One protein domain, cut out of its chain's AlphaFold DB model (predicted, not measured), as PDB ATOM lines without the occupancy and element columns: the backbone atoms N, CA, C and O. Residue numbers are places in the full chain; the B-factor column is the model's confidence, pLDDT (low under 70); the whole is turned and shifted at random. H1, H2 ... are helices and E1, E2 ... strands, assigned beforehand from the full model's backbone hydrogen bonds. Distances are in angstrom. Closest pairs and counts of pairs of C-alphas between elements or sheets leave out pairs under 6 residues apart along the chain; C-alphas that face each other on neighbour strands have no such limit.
ATOM      1  N   PHE A   3      38.061 159.630 132.682       93.62
ATOM      2  CA  PHE A   3      37.956 158.181 132.675       93.62
ATOM      3  C   PHE A   3      38.309 157.665 134.057       93.62
ATOM      4  O   PHE A   3      39.298 158.096 134.649       93.62
ATOM      5  N   LYS A   4      37.488 156.767 134.586       94.62
ATOM      6  CA  LYS A   4      37.742 156.099 135.853       94.62
ATOM      7  C   LYS A   4      38.225 154.684 135.587       94.62
ATOM      8  O   LYS A   4      37.471 153.879 135.052       94.62
ATOM      9  N   ASP A   5      39.449 154.399 136.001       93.06
ATOM     10  CA  ASP A   5      40.027 153.060 135.978       93.06
ATOM     11  C   ASP A   5      39.217 152.123 136.883       93.06
ATOM     12  O   ASP A   5      38.926 152.453 138.039       93.06
ATOM     13  N   ILE A   6      38.822 150.968 136.355       92.69
ATOM     14  CA  ILE A   6      37.960 150.014 137.060       92.69
ATOM     15  C   ILE A   6      38.728 149.300 138.176       92.69
ATOM     16  O   ILE A   6      38.168 149.043 139.242       92.69
ATOM     17  N   ASN A   7      40.018 149.040 137.971       92.62
ATOM     18  CA  ASN A   7      40.846 148.259 138.885       92.62
ATOM     19  C   ASN A   7      41.352 149.092 140.066       92.62
ATOM     20  O   ASN A   7      41.403 148.621 141.202       92.62
ATOM     21  N   THR A   8      41.737 150.339 139.807       94.69
ATOM     22  CA  THR A   8      42.361 151.225 140.801       94.69
ATOM     23  C   THR A   8      41.424 152.316 141.306       94.69
ATOM     24  O   THR A   8      41.686 152.922 142.346       94.69
ATOM     25  N   GLY A   9      40.342 152.604 140.578       93.31
ATOM     26  CA  GLY A   9      39.440 153.716 140.865       93.31
ATOM     27  C   GLY A   9      40.021 155.099 140.557       93.31
ATOM     28  O   GLY A   9      39.352 156.094 140.849       93.31
ATOM     29  N   GLN A  10      41.232 155.182 139.991       95.88
ATOM     30  CA  GLN A  10      41.858 156.451 139.623       95.88
ATOM     31  C   GLN A  10      41.093 157.141 138.498       95.88
ATOM     32  O   GLN A  10      40.596 156.496 137.578       95.88
ATOM     33  N   ILE A  11      41.024 158.470 138.574       95.19
ATOM     34  CA  ILE A  11      40.425 159.305 137.535       95.19
ATOM     35  C   ILE A  11      41.548 159.928 136.718       95.19
ATOM     36  O   ILE A  11      42.407 160.620 137.264       95.19
ATOM     37  N   ILE A  12      41.499 159.709 135.411       94.12
ATOM     38  CA  ILE A  12      42.436 160.248 134.436       94.12
ATOM     39  C   ILE A  12      41.675 161.227 133.542       94.12
ATOM     40  O   ILE A  12      40.548 160.946 133.133       94.12
ATOM     41  N   ASP A  13      42.265 162.389 133.256       95.56
ATOM     42  CA  ASP A  13      41.714 163.344 132.291       95.56
ATOM     43  C   ASP A  13      42.497 163.253 130.980       95.56
ATOM     44  O   ASP A  13      43.683 163.589 130.932       95.56
ATOM     45  N   TRP A  14      41.834 162.782 129.927       94.50
ATOM     46  CA  TRP A  14      42.384 162.700 128.578       94.50
ATOM     47  C   TRP A  14      41.628 163.603 127.620       94.50
ATOM     48  O   TRP A  14      40.397 163.670 127.602       94.50
ATOM     49  N   ASN A  15      42.376 164.309 126.782       95.38
ATOM     50  CA  ASN A  15      41.795 164.981 125.630       95.38
ATOM     51  C   ASN A  15      41.548 163.979 124.486       95.38
ATOM     52  O   ASN A  15      42.034 162.852 124.511       95.38
ATOM     53  N   LEU A  16      40.797 164.404 123.465       95.56
ATOM     54  CA  LEU A  16      40.415 163.529 122.351       95.56
ATOM     55  C   LEU A  16      41.620 162.959 121.599       95.56
ATOM     56  O   LEU A  16      41.591 161.806 121.196       95.56
ATOM     57  N   LYS A  17      42.696 163.736 121.456       96.00
ATOM     58  CA  LYS A  17      43.913 163.263 120.796       96.00
ATOM     59  C   LYS A  17      44.546 162.100 121.568       96.00
ATOM     60  O   LYS A  17      44.889 161.105 120.953       96.00
ATOM     61  N   GLN A  18      44.643 162.213 122.892       96.00
ATOM     62  CA  GLN A  18      45.186 161.147 123.743       96.00
ATOM     63  C   GLN A  18      44.332 159.878 123.686       96.00
ATOM     64  O   GLN A  18      44.874 158.783 123.637       96.00
ATOM     65  N   VAL A  19      43.004 160.025 123.650       95.00
ATOM     66  CA  VAL A  19      42.095 158.881 123.490       95.00
ATOM     67  C   VAL A  19      42.338 158.175 122.158       95.00
ATOM     68  O   VAL A  19      42.517 156.964 122.142       95.00
ATOM     69  N   LEU A  20      42.395 158.931 121.058       96.25
ATOM     70  CA  LEU A  20      42.648 158.384 119.724       96.25
ATOM     71  C   LEU A  20      44.016 157.698 119.623       96.25
ATOM     72  O   LEU A  20      44.117 156.635 119.021       96.25
ATOM     73  N   GLU A  21      45.055 158.283 120.219       95.44
ATOM     74  CA  GLU A  21      46.388 157.674 120.278       95.44
ATOM     75  C   GLU A  21      46.366 156.333 121.020       95.44
ATOM     76  O   GLU A  21      46.997 155.385 120.563       95.44
ATOM     77  N   GLU A  22      45.624 156.230 122.126       94.69
ATOM     78  CA  GLU A  22      45.559 155.003 122.925       94.69
ATOM     79  C   GLU A  22      44.779 153.891 122.211       94.69
ATOM     80  O   GLU A  22      45.286 152.779 122.069       94.69
ATOM     81  N   ILE A  23      43.577 154.184 121.700       94.19
ATOM     82  CA  ILE A  23      42.721 153.163 121.067       94.19
ATOM     83  C   ILE A  23      43.253 152.695 119.706       94.19
ATOM     84  O   ILE A  23      42.952 151.579 119.282       94.19
ATOM     85  N   ASN A  24      44.050 153.525 119.024       95.25
ATOM     86  CA  ASN A  24      44.684 153.164 117.755       95.25
ATOM     87  C   ASN A  24      46.103 152.592 117.928       95.25
ATOM     88  O   ASN A  24      46.666 152.102 116.954       95.25
ATOM     89  N   ARG A  25      46.685 152.605 119.140       93.69
ATOM     90  CA  ARG A  25      48.098 152.243 119.380       93.69
ATOM     91  C   ARG A  25      48.490 150.869 118.834       93.69
ATOM     92  O   ARG A  25      49.577 150.721 118.288       93.69
ATOM     93  N   ASP A  26      47.615 149.886 119.019       86.81
ATOM     94  CA  ASP A  26      47.878 148.472 118.729       86.81
ATOM     95  C   ASP A  26      46.984 147.932 117.591       86.81
ATOM     96  O   ASP A  26      46.774 146.722 117.470       86.81
ATOM     97  N   ARG A  27      46.427 148.814 116.747       87.44
ATOM     98  CA  ARG A  27      45.619 148.398 115.589       87.44
ATOM     99  C   ARG A  27      46.505 147.905 114.443       87.44
ATOM    100  O   ARG A  27      47.616 148.381 114.233       87.44
ATOM    101  N   SER A  28      45.993 146.931 113.691       88.81
ATOM    102  CA  SER A  28      46.641 146.450 112.465       88.81
ATOM    103  C   SER A  28      46.589 147.524 111.376       88.81
ATOM    104  O   SER A  28      45.565 148.185 111.226       88.81
ATOM    105  N   GLU A  29      47.645 147.637 110.564       86.94
ATOM    106  CA  GLU A  29      47.735 148.590 109.442       86.94
ATOM    107  C   GLU A  29      46.622 148.414 108.391       86.94
ATOM    108  O   GLU A  29      46.340 149.324 107.614       86.94
ATOM    109  N   GLU A  30      45.976 147.246 108.351       92.25
ATOM    110  CA  GLU A  30      44.845 146.970 107.455       92.25
ATOM    111  C   GLU A  30      43.525 147.595 107.937       92.25
ATOM    112  O   GLU A  30      42.547 147.637 107.187       92.25
ATOM    113  N   TRP A  31      43.470 148.055 109.187       90.25
ATOM    114  CA  TRP A  31      42.270 148.608 109.799       90.25
ATOM    115  C   TRP A  31      42.294 150.129 109.699       90.25
ATOM    116  O   TRP A  31      43.313 150.770 109.927       90.25
ATOM    117  N   THR A  32      41.148 150.727 109.380       92.44
ATOM    118  CA  THR A  32      41.007 152.184 109.448       92.44
ATOM    119  C   THR A  32      41.074 152.627 110.906       92.44
ATOM    120  O   THR A  32      40.379 152.062 111.756       92.44
ATOM    121  N   ASP A  33      41.930 153.602 111.191       95.62
ATOM    122  CA  ASP A  33      42.029 154.230 112.506       95.62
ATOM    123  C   ASP A  33      40.732 154.949 112.865       95.62
ATOM    124  O   ASP A  33      40.104 155.578 112.010       95.62
ATOM    125  N   TYR A  34      40.374 154.901 114.147       96.38
ATOM    126  CA  TYR A  34      39.300 155.733 114.670       96.38
ATOM    127  C   TYR A  34      39.700 157.211 114.622       96.38
ATOM    128  O   TYR A  34      40.867 157.579 114.800       96.38
ATOM    129  N   ASP A  35      38.709 158.070 114.444       96.25
ATOM    130  CA  ASP A  35      38.808 159.513 114.425       96.25
ATOM    131  C   ASP A  35      37.775 160.182 115.353       96.25
ATOM    132  O   ASP A  35      37.095 159.579 116.177       96.25
ATOM    133  N   LYS A  36      37.671 161.508 115.267       96.50
ATOM    134  CA  LYS A  36      36.770 162.312 116.110       96.50
ATOM    135  C   LYS A  36      35.276 161.968 115.978       96.50
ATOM    136  O   LYS A  36      34.490 162.486 116.769       96.50
ATOM    137  N   THR A  37      34.872 161.222 114.955       96.56
ATOM    138  CA  THR A  37      33.478 160.883 114.652       96.56
ATOM    139  C   THR A  37      33.065 159.534 115.230       96.56
ATOM    140  O   THR A  37      31.896 159.379 115.570       96.56
ATOM    141  N   ASP A  38      34.014 158.620 115.425       96.25
ATOM    142  CA  ASP A  38      33.793 157.242 115.879       96.25
ATOM    143  C   ASP A  38      34.659 156.847 117.097       96.25
ATOM    144  O   ASP A  38      34.564 155.724 117.586       96.25
ATOM    145  N   TRP A  39      35.436 157.777 117.672       95.19
ATOM    146  CA  TRP A  39      36.289 157.518 118.844       95.19
ATOM    147  C   TRP A  39      35.567 156.857 120.023       95.19
ATOM    148  O   TRP A  39      36.199 156.135 120.787       95.19
ATOM    149  N   LEU A  40      34.270 157.129 120.207       94.00
ATOM    150  CA  LEU A  40      33.494 156.551 121.302       94.00
ATOM    151  C   LEU A  40      33.246 155.056 121.074       94.00
ATOM    152  O   LEU A  40      33.415 154.276 122.003       94.00
ATOM    153  N   GLU A  41      32.919 154.659 119.841       94.25
ATOM    154  CA  GLU A  41      32.813 153.246 119.456       94.25
ATOM    155  C   GLU A  41      34.173 152.564 119.615       94.25
ATOM    156  O   GLU A  41      34.279 151.510 120.239       94.25
ATOM    157  N   GLY A  42      35.238 153.215 119.142       93.12
ATOM    158  CA  GLY A  42      36.590 152.701 119.313       93.12
ATOM    159  C   GLY A  42      37.006 152.541 120.771       93.12
ATOM    160  O   GLY A  42      37.657 151.559 121.113       93.12
ATOM    161  N   TRP A  43      36.584 153.454 121.645       93.12
ATOM    162  CA  TRP A  43      36.800 153.351 123.084       93.12
ATOM    163  C   TRP A  43      36.031 152.188 123.716       93.12
ATOM    164  O   TRP A  43      36.598 151.451 124.518       93.12
ATOM    165  N   GLU A  44      34.757 152.007 123.362       92.00
ATOM    166  CA  GLU A  44      33.942 150.888 123.847       92.00
ATOM    167  C   GLU A  44      34.524 149.539 123.417       92.00
ATOM    168  O   GLU A  44      34.612 148.630 124.241       92.00
ATOM    169  N   VAL A  45      34.990 149.434 122.169       91.12
ATOM    170  CA  VAL A  45      35.658 148.233 121.644       91.12
ATOM    171  C   VAL A  45      37.020 148.019 122.293       91.12
ATOM    172  O   VAL A  45      37.378 146.891 122.591       91.12
ATOM    173  N   TRP A  46      37.800 149.076 122.512       91.50
ATOM    174  CA  TRP A  46      39.118 148.939 123.127       91.50
ATOM    175  C   TRP A  46      39.021 148.537 124.598       91.50
ATOM    176  O   TRP A  46      39.800 147.701 125.051       91.50
ATOM    177  N   CYS A  47      38.070 149.115 125.344       90.38
ATOM    178  CA  CYS A  47      37.922 148.777 126.752       90.38
ATOM    179  C   CYS A  47      37.096 147.531 127.029       90.38
ATOM    180  O   CYS A  47      37.284 146.949 128.093       90.38
ATOM    181  N   GLU A  48      36.135 147.197 126.167       87.69
ATOM    182  CA  GLU A  48      35.152 146.116 126.350       87.69
ATOM    183  C   GLU A  48      34.440 146.132 127.723       87.69
ATOM    184  O   GLU A  48      33.864 145.141 128.159       87.69
ATOM    185  N   GLY A  49      34.444 147.278 128.418       82.75
ATOM    186  CA  GLY A  49      33.920 147.425 129.780       82.75
ATOM    187  C   GLY A  49      34.848 146.951 130.910       82.75
ATOM    188  O   GLY A  49      34.440 147.010 132.069       82.75
ATOM    189  N   ASP A  50      36.085 146.552 130.609       88.44
ATOM    190  CA  ASP A  50      36.990 145.898 131.565       88.44
ATOM    191  C   ASP A  50      38.131 146.795 132.082       88.44
ATOM    192  O   ASP A  50      38.699 146.519 133.142       88.44
ATOM    193  N   CYS A  51      38.460 147.899 131.395       88.25
ATOM    194  CA  CYS A  51      39.516 148.818 131.844       88.25
ATOM    195  C   CYS A  51      39.038 150.122 132.483       88.25
ATOM    196  O   CYS A  51      39.440 150.451 133.603       88.25
ATOM    197  N   TYR A  52      38.202 150.884 131.784       92.00
ATOM    198  CA  TYR A  52      37.847 152.246 132.169       92.00
ATOM    199  C   TYR A  52      36.368 152.530 131.931       92.00
ATOM    200  O   TYR A  52      35.798 152.150 130.911       92.00
ATOM    201  N   ASN A  53      35.777 153.310 132.832       92.06
ATOM    202  CA  ASN A  53      34.461 153.908 132.649       92.06
ATOM    203  C   ASN A  53      34.599 155.389 132.287       92.06
ATOM    204  O   ASN A  53      35.228 156.149 133.028       92.06
ATOM    205  N   LEU A  54      33.976 155.814 131.186       91.25
ATOM    206  CA  LEU A  54      33.823 157.236 130.879       91.25
ATOM    207  C   LEU A  54      32.889 157.872 131.917       91.25
ATOM    208  O   LEU A  54      31.766 157.413 132.128       91.25
ATOM    209  N   ILE A  55      33.356 158.937 132.561       89.94
ATOM    210  CA  ILE A  55      32.576 159.728 133.510       89.94
ATOM    211  C   ILE A  55      32.514 161.176 133.015       89.94
ATOM    212  O   ILE A  55      33.536 161.789 132.701       89.94
ATOM    213  N   TRP A  56      31.294 161.694 132.893       71.06
ATOM    214  CA  TRP A  56      31.011 163.058 132.438       71.06
ATOM    215  C   TRP A  56      31.266 164.088 133.542       71.06
ATOM    216  O   TRP A  56      30.925 163.803 134.713       71.06
TER     217      TRP A  56
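Overview. This is residues 3 to 56 of the 56 residues of an uncharacterized protein of marine sediment metagenome (UniProt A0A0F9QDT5). A small antiparallel sheet, E2 E1 E3, makes one end of an elongated body; helices H1 and H2 meet steeply in its middle, and the loop of residues 25 to 38 makes the other end. The 54 printed residues run E1 E2 H1 H2 E3, with two named helices and three named strands, class mixed. The whole is compact, radius of gyration of the C-alphas 11.3 A, spanning 34 by 19 by 15 A.

Along the chain. E1, residues 3 to 5, begins at C-alpha (37.956, 158.181, 132.675), 6.4 A long; E2, 11 to 13, 6.7 A; E3, 52 to 55, 9.2 A, ends at (32.576, 159.728, 133.510). H1, 16 to 24, spans 12.1 A; H2, 39 to 47, 11.9 A.

Arrangement. Inner E1 is antiparallel to E2, a hairpin, with N 3 and O 12 within hydrogen-bond range, 2.8 A, and to E3, N 4 and O 53, 2.8 A. E2, H1 H2, E3 form a split strand-helix-strand unit, same-way strands with E1 between, crossover right-handed. H2 is on the sheet but only grazes it, with residues 40 to 47; H1 is not on it. H1 and H2 touch, closest C-alphas Ile 23 and Trp 46, 5.9 A, at a steep tilt of 47 degrees. In both helices, every O i to N i+4 pair is within hydrogen-bond range.

Size, cuts and confidence. The farthest C-alphas, Gly 9 and Glu 30, are 34.5 A apart. The printed part has no cut, H1 to H2 is a long link, and no printed residue is under 70 in pLDDT.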